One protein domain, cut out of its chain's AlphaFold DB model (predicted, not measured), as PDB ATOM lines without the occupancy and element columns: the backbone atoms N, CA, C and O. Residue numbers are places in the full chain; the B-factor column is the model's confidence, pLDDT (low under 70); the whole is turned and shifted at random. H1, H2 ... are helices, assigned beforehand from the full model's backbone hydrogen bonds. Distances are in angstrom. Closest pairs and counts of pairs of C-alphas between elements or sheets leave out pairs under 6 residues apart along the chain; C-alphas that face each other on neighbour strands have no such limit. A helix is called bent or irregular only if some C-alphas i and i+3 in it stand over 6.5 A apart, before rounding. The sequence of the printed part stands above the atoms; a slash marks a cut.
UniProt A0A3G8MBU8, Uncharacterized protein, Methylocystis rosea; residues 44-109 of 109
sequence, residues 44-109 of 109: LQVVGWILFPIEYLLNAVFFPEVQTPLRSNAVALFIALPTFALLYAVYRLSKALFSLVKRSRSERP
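This is residues 44 to 109 of the 109 residues of an uncharacterized protein of Methylocystis rosea (UniProt A0A3G8MBU8). One long helix, H2, and a shorter one, H1, meet near their first residues and make a lopsided L, and the link between them folds back along H1 to the corner. Beyond the corner H2 runs on as a long bare arm, with residues 81 to 109 sticking out free. The printed part has 66 residues with two named helices, H1 then H2, and no named strand; the class is all helix. The whole is extended, with a radius of gyration of the C-alphas of 18.2 A and spans of 57 by 25 by 14 A, the arm making the length.

H2 covers residues 73 to 106 and is 48.0 A long, from C-alpha 73 at (163.193, 183.017, 166.685) to C-alpha 106 at (143.688, 167.131, 207.541). It has a kink of 25 degrees near residue 80 but is neither bent nor irregular, only just: C-alphas 79 and 82 are 6.2 A apart. H1 covers residues 46 to 62 and is 24.9 A long, beginning with C-alpha 46 at (160.375, 188.410, 169.476). It has a kink of 28 degrees near residue 54 and is only just irregular, with C-alphas 50 and 53 6.7 A apart.

H2 touches H1 with residues 73 to 80 alone, and H1 touches it with residues 46 to 51 alone. Their closest C-alphas are those of Asn 73 and Val 47, 5.1 A apart. They run the same way at a steep tilt of 67 degrees, only just short of about perpendicular. A short link of 10 residues joins them. O i to N i+4 pairs are within hydrogen-bond range for 29 of 30 in H2 and 11 of 13 in H1.

The C-alphas of Leu 44 and Pro 109, the two farthest apart, are 59.4 A apart. Without residues 81 to 109 the body spans 26 by 15 by 12 A. The printed part has no cut, and Pro 109 is the chain's last residue. Mean pLDDT of the printed part is 86.8, with residues 106 to 109 under 70.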
ATOM      1  N   LEU A  44     161.431 190.810 163.287       83.94
ATOM      2  CA  LEU A  44     161.399 190.963 164.737       83.94
ATOM      3  C   LEU A  44     161.727 189.629 165.411       83.94
ATOM      4  O   LEU A  44     160.966 188.662 165.323       83.94
ATOM      5  N   GLN A  45     162.840 189.597 166.147       85.50
ATOM      6  CA  GLN A  45     163.285 188.432 166.920       85.50
ATOM      7  C   GLN A  45     162.567 188.343 168.280       85.50
ATOM      8  O   GLN A  45     163.202 188.326 169.332       85.50
ATOM      9  N   VAL A  46     161.228 188.348 168.271       84.50
ATOM     10  CA  VAL A  46     160.375 188.410 169.476       84.50
ATOM     11  C   VAL A  46     160.757 187.347 170.506       84.50
ATOM     12  O   VAL A  46     160.902 187.651 171.687       84.50
ATOM     13  N   VAL A  47     160.948 186.102 170.068       83.94
ATOM     14  CA  VAL A  47     161.245 184.993 170.984       83.94
ATOM     15  C   VAL A  47     162.675 185.097 171.502       83.94
ATOM     16  O   VAL A  47     162.915 184.880 172.689       83.94
ATOM     17  N   GLY A  48     163.608 185.512 170.639       84.44
ATOM     18  CA  GLY A  48     164.976 185.836 171.035       84.44
ATOM     19  C   GLY A  48     165.009 186.885 172.148       84.44
ATOM     20  O   GLY A  48     165.684 186.686 173.151       84.44
ATOM     21  N   TRP A  49     164.211 187.950 172.028       86.56
ATOM     22  CA  TRP A  49     164.113 189.020 173.030       86.56
ATOM     23  C   TRP A  49     163.501 188.586 174.361       86.56
ATOM     24  O   TRP A  49     163.858 189.139 175.398       86.56
ATOM     25  N   ILE A  50     162.599 187.604 174.354       85.62
ATOM     26  CA  ILE A  50     162.043 187.032 175.589       85.62
ATOM     27  C   ILE A  50     163.095 186.173 176.299       85.62
ATOM     28  O   ILE A  50     163.218 186.225 177.522       85.62
ATOM     29  N   LEU A  51     163.855 185.384 175.537       86.62
ATOM     30  CA  LEU A  51     164.808 184.422 176.083       86.62
ATOM     31  C   LEU A  51     166.121 185.084 176.530       86.62
ATOM     32  O   LEU A  51     166.681 184.717 177.561       86.62
ATOM     33  N   PHE A  52     166.576 186.098 175.790       90.38
ATOM     34  CA  PHE A  52     167.829 186.811 176.023       90.38
ATOM     35  C   PHE A  52     168.031 187.307 177.465       90.38
ATOM     36  O   PHE A  52     169.071 186.986 178.031       90.38
ATOM     37  N   PRO A  53     167.106 188.051 178.106       89.12
ATOM     38  CA  PRO A  53     167.336 188.555 179.459       89.12
ATOM     39  C   PRO A  53     167.472 187.425 180.485       89.12
ATOM     40  O   PRO A  53     168.251 187.543 181.427       89.12
ATOM     41  N   ILE A  54     166.753 186.315 180.291       89.12
ATOM     42  CA  ILE A  54     166.842 185.142 181.164       89.12
ATOM     43  C   ILE A  54     168.205 184.467 180.978       89.12
ATOM     44  O   ILE A  54     168.903 184.238 181.965       89.12
ATOM     45  N   GLU A  55     168.611 184.195 179.732       88.81
ATOM     46  CA  GLU A  55     169.932 183.624 179.427       88.81
ATOM     47  C   GLU A  55     171.064 184.524 179.932       88.81
ATOM     48  O   GLU A  55     172.006 184.032 180.544       88.81
ATOM     49  N   TYR A  56     170.949 185.838 179.745       91.25
ATOM     50  CA  TYR A  56     171.948 186.810 180.178       91.25
ATOM     51  C   TYR A  56     172.126 186.799 181.697       91.25
ATOM     52  O   TYR A  56     173.254 186.743 182.177       91.25
ATOM     53  N   LEU A  57     171.030 186.807 182.464       92.25
ATOM     54  CA  LEU A  57     171.096 186.746 183.926       92.25
ATOM     55  C   LEU A  57     171.677 185.415 184.414       92.25
ATOM     56  O   LEU A  57     172.501 185.406 185.325       92.25
ATOM     57  N   LEU A  58     171.276 184.296 183.807       89.44
ATOM     58  CA  LEU A  58     171.811 182.980 184.159       89.44
ATOM     59  C   LEU A  58     173.307 182.886 183.848       89.44
ATOM     60  O   LEU A  58     174.076 182.446 184.700       89.44
ATOM     61  N   ASN A  59     173.737 183.346 182.675       92.12
ATOM     62  CA  ASN A  59     175.149 183.357 182.312       92.12
ATOM     63  C   ASN A  59     175.936 184.318 183.207       92.12
ATOM     64  O   ASN A  59     176.972 183.931 183.722       92.12
ATOM     65  N   ALA A  60     175.424 185.508 183.522       90.56
ATOM     66  CA  ALA A  60     176.105 186.432 184.433       90.56
ATOM     67  C   ALA A  60     176.345 185.836 185.835       90.56
ATOM     68  O   ALA A  60     177.359 186.136 186.463       90.56
ATOM     69  N   VAL A  61     175.430 184.992 186.326       93.00
ATOM     70  CA  VAL A  61     175.530 184.368 187.656       93.00
ATOM     71  C   VAL A  61     176.362 183.085 187.639       93.00
ATOM     72  O   VAL A  61     177.182 182.878 188.531       93.00
ATOM     73  N   PHE A  62     176.143 182.206 186.660       93.50
ATOM     74  CA  PHE A  62     176.716 180.856 186.647       93.50
ATOM     75  C   PHE A  62     177.906 180.697 185.689       93.50
ATOM     76  O   PHE A  62     178.761 179.845 185.924       93.50
ATOM     77  N   PHE A  63     177.975 181.504 184.626       92.75
ATOM     78  CA  PHE A  63     178.952 181.390 183.534       92.75
ATOM     79  C   PHE A  63     179.401 182.772 183.015       92.75
ATOM     80  O   PHE A  63     179.156 183.101 181.852       92.75
ATOM     81  N   PRO A  64     180.038 183.608 183.853       87.88
ATOM     82  CA  PRO A  64     180.262 185.028 183.552       87.88
ATOM     83  C   PRO A  64     181.128 185.278 182.307       87.88
ATOM     84  O   PRO A  64     181.010 186.323 181.675       87.88
ATOM     85  N   GLU A  65     181.958 184.308 181.922       90.38
ATOM     86  CA  GLU A  65     182.823 184.377 180.736       90.38
ATOM     87  C   GLU A  65     182.075 184.103 179.413       90.38
ATOM     88  O   GLU A  65     182.634 184.259 178.326       90.38
ATOM     89  N   VAL A  66     180.812 183.662 179.470       89.62
ATOM     90  CA  VAL A  66     180.030 183.288 178.286       89.62
ATOM     91  C   VAL A  66     179.313 184.505 177.710       89.62
ATOM     92  O   VAL A  66     178.449 185.114 178.341       89.62
ATOM     93  N   GLN A  67     179.607 184.821 176.447       87.94
ATOM     94  CA  GLN A  67     178.837 185.813 175.699       87.94
ATOM     95  C   GLN A  67     177.441 185.272 175.385       87.94
ATOM     96  O   GLN A  67     177.294 184.160 174.878       87.94
ATOM     97  N   THR A  68     176.414 186.077 175.658       88.12
ATOM     98  CA  THR A  68     175.016 185.723 175.380       88.12
ATOM     99  C   THR A  68     174.572 186.415 174.090       88.12
ATOM    100  O   THR A  68     174.379 187.629 174.114       88.12
ATOM    101  N   PRO A  69     174.449 185.709 172.951       88.38
ATOM    102  CA  PRO A  69     173.960 186.303 171.710       88.38
ATOM    103  C   PRO A  69     172.427 186.353 171.674       88.38
ATOM    104  O   PRO A  69     171.746 185.475 172.207       88.38
ATOM    105  N   LEU A  70     171.868 187.343 170.970       87.44
ATOM    106  CA  LEU A  70     170.447 187.338 170.623       87.44
ATOM    107  C   LEU A  70     170.196 186.242 169.574       87.44
ATOM    108  O   LEU A  70     170.773 186.264 168.486       87.44
ATOM    109  N   ARG A  71     169.373 185.251 169.929       86.69
ATOM    110  CA  ARG A  71     169.076 184.092 169.075       86.69
ATOM    111  C   ARG A  71     167.966 184.408 168.075       86.69
ATOM    112  O   ARG A  71     167.051 185.172 168.376       86.69
ATOM    113  N   SER A  72     168.003 183.734 166.925       89.69
ATOM    114  CA  SER A  72     166.881 183.733 165.985       89.69
ATOM    115  C   SER A  72     165.631 183.119 166.626       89.69
ATOM    116  O   SER A  72     165.714 182.367 167.605       89.69
ATOM    117  N   ASN A  73     164.455 183.443 166.088       89.06
ATOM    118  CA  ASN A  73     163.193 183.017 166.685       89.06
ATOM    119  C   ASN A  73     163.059 181.492 166.756       89.06
ATOM    120  O   ASN A  73     162.528 180.991 167.748       89.06
ATOM    121  N   ALA A  74     163.531 180.748 165.748       86.94
ATOM    122  CA  ALA A  74     163.365 179.296 165.719       86.94
ATOM    123  C   ALA A  74     164.234 178.619 166.767       86.94
ATOM    124  O   ALA A  74     163.752 177.778 167.528       86.94
ATOM    125  N   VAL A  75     165.492 179.051 166.866       87.19
ATOM    126  CA  VAL A  75     166.420 178.558 167.885       87.19
ATOM    127  C   VAL A  75     165.900 178.906 169.278       87.19
ATOM    128  O   VAL A  75     165.882 178.049 170.161       87.19
ATOM    129  N   ALA A  76     165.419 180.136 169.475       88.56
ATOM    130  CA  ALA A  76     164.859 180.557 170.751       88.56
ATOM    131  C   ALA A  76     163.606 179.743 171.132       88.56
ATOM    132  O   ALA A  76     163.495 179.311 172.277       88.56
ATOM    133  N   LEU A  77     162.698 179.458 170.189       87.94
ATOM    134  CA  LEU A  77     161.521 178.607 170.438       87.94
ATOM    135  C   LEU A  77     161.908 177.175 170.793       87.94
ATOM    136  O   LEU A  77     161.326 176.594 171.710       87.94
ATOM    137  N   PHE A  78     162.891 176.615 170.088       88.44
ATOM    138  CA  PHE A  78     163.359 175.255 170.324       88.44
ATOM    139  C   PHE A  78     163.931 175.073 171.736       88.44
ATOM    140  O   PHE A  78     163.764 174.013 172.332       88.44
ATOM    141  N   ILE A  79     164.546 176.115 172.304       86.12
ATOM    142  CA  ILE A  79     165.035 176.127 173.693       86.12
ATOM    143  C   ILE A  79     163.894 176.417 174.680       86.12
ATOM    144  O   ILE A  79     163.772 175.766 175.722       86.12
ATOM    145  N   ALA A  80     163.036 177.388 174.361       86.56
ATOM    146  CA  ALA A  80     161.958 177.834 175.232       86.56
ATOM    147  C   ALA A  80     160.919 176.733 175.495       86.56
ATOM    148  O   ALA A  80     160.527 176.522 176.640       86.56
ATOM    149  N   LEU A  81     160.491 176.007 174.457       88.69
ATOM    150  CA  LEU A  81     159.454 174.974 174.553       88.69
ATOM    151  C   LEU A  81     159.750 173.887 175.603       88.69
ATOM    152  O   LEU A  81     158.932 173.723 176.513       88.69
ATOM    153  N   PRO A  82     160.882 173.156 175.547       89.50
ATOM    154  CA  PRO A  82     161.192 172.137 176.545       89.50
ATOM    155  C   PRO A  82     161.408 172.747 177.932       89.50
ATOM    156  O   PRO A  82     160.998 172.152 178.927       89.50
ATOM    157  N   THR A  83     161.974 173.954 178.009       87.81
ATOM    158  CA  THR A  83     162.192 174.658 179.280       87.81
ATOM    159  C   THR A  83     160.865 174.979 179.968       87.81
ATOM    160  O   THR A  83     160.663 174.618 181.129       87.81
ATOM    161  N   PHE A  84     159.914 175.584 179.255       89.00
ATOM    162  CA  PHE A  84     158.587 175.879 179.796       89.00
ATOM    163  C   PHE A  84     157.782 174.612 180.087       89.00
ATOM    164  O   PHE A  84     157.100 174.554 181.110       89.00
ATOM    165  N   ALA A  85     157.888 173.580 179.244       91.88
ATOM    166  CA  ALA A  85     157.252 172.290 179.499       91.88
ATOM    167  C   ALA A  85     157.773 171.649 180.797       91.88
ATOM    168  O   ALA A  85     156.980 171.157 181.603       91.88
ATOM    169  N   LEU A  86     159.085 171.710 181.039       92.50
ATOM    170  CA  LEU A  86     159.699 171.213 182.266       92.50
ATOM    171  C   LEU A  86     159.256 172.026 183.487       92.50
ATOM    172  O   LEU A  86     158.825 171.442 184.481       92.50
ATOM    173  N   LEU A  87     159.294 173.359 183.409       92.19
ATOM    174  CA  LEU A  87     158.813 174.238 184.483       92.19
ATOM    175  C   LEU A  87     157.348 173.955 184.824       92.19
ATOM    176  O   LEU A  87     156.983 173.851 185.997       92.19
ATOM    177  N   TYR A  88     156.512 173.763 183.804       93.38
ATOM    178  CA  TYR A  88     155.114 173.399 183.979       93.38
ATOM    179  C   TYR A  88     154.950 172.025 184.644       93.38
ATOM    180  O   TYR A  88     154.138 171.874 185.561       93.38
ATOM    181  N   ALA A  89     155.742 171.027 184.241       94.56
ATOM    182  CA  ALA A  89     155.731 169.705 184.861       94.56
ATOM    183  C   ALA A  89     156.120 169.774 186.347       94.56
ATOM    184  O   ALA A  89     155.417 169.218 187.195       94.56
ATOM    185  N   VAL A  90     157.180 170.519 186.679       94.75
ATOM    186  CA  VAL A  90     157.630 170.741 188.063       94.75
ATOM    187  C   VAL A  90     156.558 171.460 188.879       94.75
ATOM    188  O   VAL A  90     156.242 171.034 189.992       94.75
ATOM    189  N   TYR A  91     155.935 172.500 188.325       94.62
ATOM    190  CA  TYR A  91     154.816 173.193 188.963       94.62
ATOM    191  C   TYR A  91     153.656 172.234 189.263       94.62
ATOM    192  O   TYR A  91     153.117 172.222 190.375       94.62
ATOM    193  N   ARG A  92     153.296 171.373 188.305       94.00
ATOM    194  CA  ARG A  92     152.191 170.420 188.462       94.00
ATOM    195  C   ARG A  92     152.505 169.341 189.500       94.00
ATOM    196  O   ARG A  92     151.619 168.991 190.282       94.00
ATOM    197  N   LEU A  93     153.747 168.859 189.550       93.75
ATOM    198  CA  LEU A  93     154.228 167.938 190.586       93.75
ATOM    199  C   LEU A  93     154.202 168.588 191.969       93.75
ATOM    200  O   LEU A  93     153.678 168.004 192.914       93.75
ATOM    201  N   SER A  94     154.684 169.825 192.069       93.25
ATOM    202  CA  SER A  94     154.686 170.593 193.315       93.25
ATOM    203  C   SER A  94     153.265 170.760 193.844       93.25
ATOM    204  O   SER A  94     152.988 170.456 195.000       93.25
ATOM    205  N   LYS A  95     152.319 171.147 192.982       92.19
ATOM    206  CA  LYS A  95     150.906 171.284 193.352       92.19
ATOM    207  C   LYS A  95     150.289 169.964 193.830       92.19
ATOM    208  O   LYS A  95     149.513 169.974 194.784       92.19
ATOM    209  N   ALA A  96     150.637 168.842 193.197       92.00
ATOM    210  CA  ALA A  96     150.186 167.517 193.621       92.00
ATOM    211  C   ALA A  96     150.783 167.109 194.979       92.00
ATOM    212  O   ALA A  96     150.074 166.596 195.839       92.00
ATOM    213  N   LEU A  97     152.064 167.391 195.214       91.25
ATOM    214  CA  LEU A  97     152.706 167.148 196.505       91.25
ATOM    215  C   LEU A  97     152.070 167.995 197.612       91.25
ATOM    216  O   LEU A  97     151.721 167.468 198.665       91.25
ATOM    217  N   PHE A  98     151.837 169.285 197.364       90.06
ATOM    218  CA  PHE A  98     151.169 170.164 198.325       90.06
ATOM    219  C   PHE A  98     149.740 169.715 198.642       90.06
ATOM    220  O   PHE A  98     149.326 169.796 199.800       90.06
ATOM    221  N   SER A  99     148.981 169.226 197.657       86.56
ATOM    222  CA  SER A  99     147.630 168.716 197.914       86.56
ATOM    223  C   SER A  99     147.649 167.427 198.740       86.56
ATOM    224  O   SER A  99     146.835 167.288 199.653       86.56
ATOM    225  N   LEU A 100     148.610 166.529 198.496       86.69
ATOM    226  CA  LEU A 100     148.813 165.314 199.292       86.69
ATOM    227  C   LEU A 100     149.224 165.634 200.733       86.69
ATOM    228  O   LEU A 100     148.660 165.068 201.667       86.69
ATOM    229  N   VAL A 101     150.146 166.581 200.928       86.56
ATOM    230  CA  VAL A 101     150.557 167.044 202.265       86.56
ATOM    231  C   VAL A 101     149.393 167.707 202.996       86.56
ATOM    232  O   VAL A 101     149.174 167.453 204.177       86.56
ATOM    233  N   LYS A 102     148.601 168.540 202.310       84.00
ATOM    234  CA  LYS A 102     147.409 169.152 202.910       84.00
ATOM    235  C   LYS A 102     146.390 168.090 203.330       84.00
ATOM    236  O   LYS A 102     145.819 168.202 204.411       84.00
ATOM    237  N   ARG A 103     146.192 167.055 202.508       79.56
ATOM    238  CA  ARG A 103     145.291 165.937 202.812       79.56
ATOM    239  C   ARG A 103     145.767 165.133 204.024       79.56
ATOM    240  O   ARG A 103     144.985 164.938 204.944       79.56
ATOM    241  N   SER A 104     147.047 164.767 204.086       75.75
ATOM    242  CA  SER A 104     147.597 164.007 205.219       75.75
ATOM    243  C   SER A 104     147.601 164.791 206.536       75.75
ATOM    244  O   SER A 104     147.518 164.195 207.607       75.75
ATOM    245  N   ARG A 105     147.667 166.128 206.478       70.12
ATOM    246  CA  ARG A 105     147.541 166.997 207.657       70.12
ATOM    247  C   ARG A 105     146.094 167.155 208.130       70.12
ATOM    248  O   ARG A 105     145.889 167.354 209.317       70.12
ATOM    249  N   SER A 106     145.121 167.067 207.222       67.81
ATOM    250  CA  SER A 106     143.688 167.131 207.541       67.81
ATOM    251  C   SER A 106     143.138 165.831 208.140       67.81
ATOM    252  O   SER A 106     142.070 165.859 208.738       67.81
ATOM    253  N   GLU A 107     143.834 164.706 207.958       58.56
ATOM    254  CA  GLU A 107     143.474 163.393 208.520       58.56
ATOM    255  C   GLU A 107     144.116 163.135 209.900       58.56
ATOM    256  O   GLU A 107     143.909 162.073 210.486       58.56
ATOM    257  N   ARG A 108     144.891 164.090 210.441       51.78
ATOM    258  CA  ARG A 108     145.382 164.029 211.826       51.78
ATOM    259  C   ARG A 108     144.391 164.768 212.745       51.78
ATOM    260  O   ARG A 108     144.137 165.940 212.463       51.78
ATOM    261  N   PRO A 109     143.824 164.091 213.763       52.47
ATOM    262  CA  PRO A 109     142.833 164.656 214.683       52.47
ATOM    263  C   PRO A 109     143.405 165.761 215.577       52.47
ATOM    264  O   PRO A 109     144.634 165.753 215.825       52.47
TER     265      PRO A 109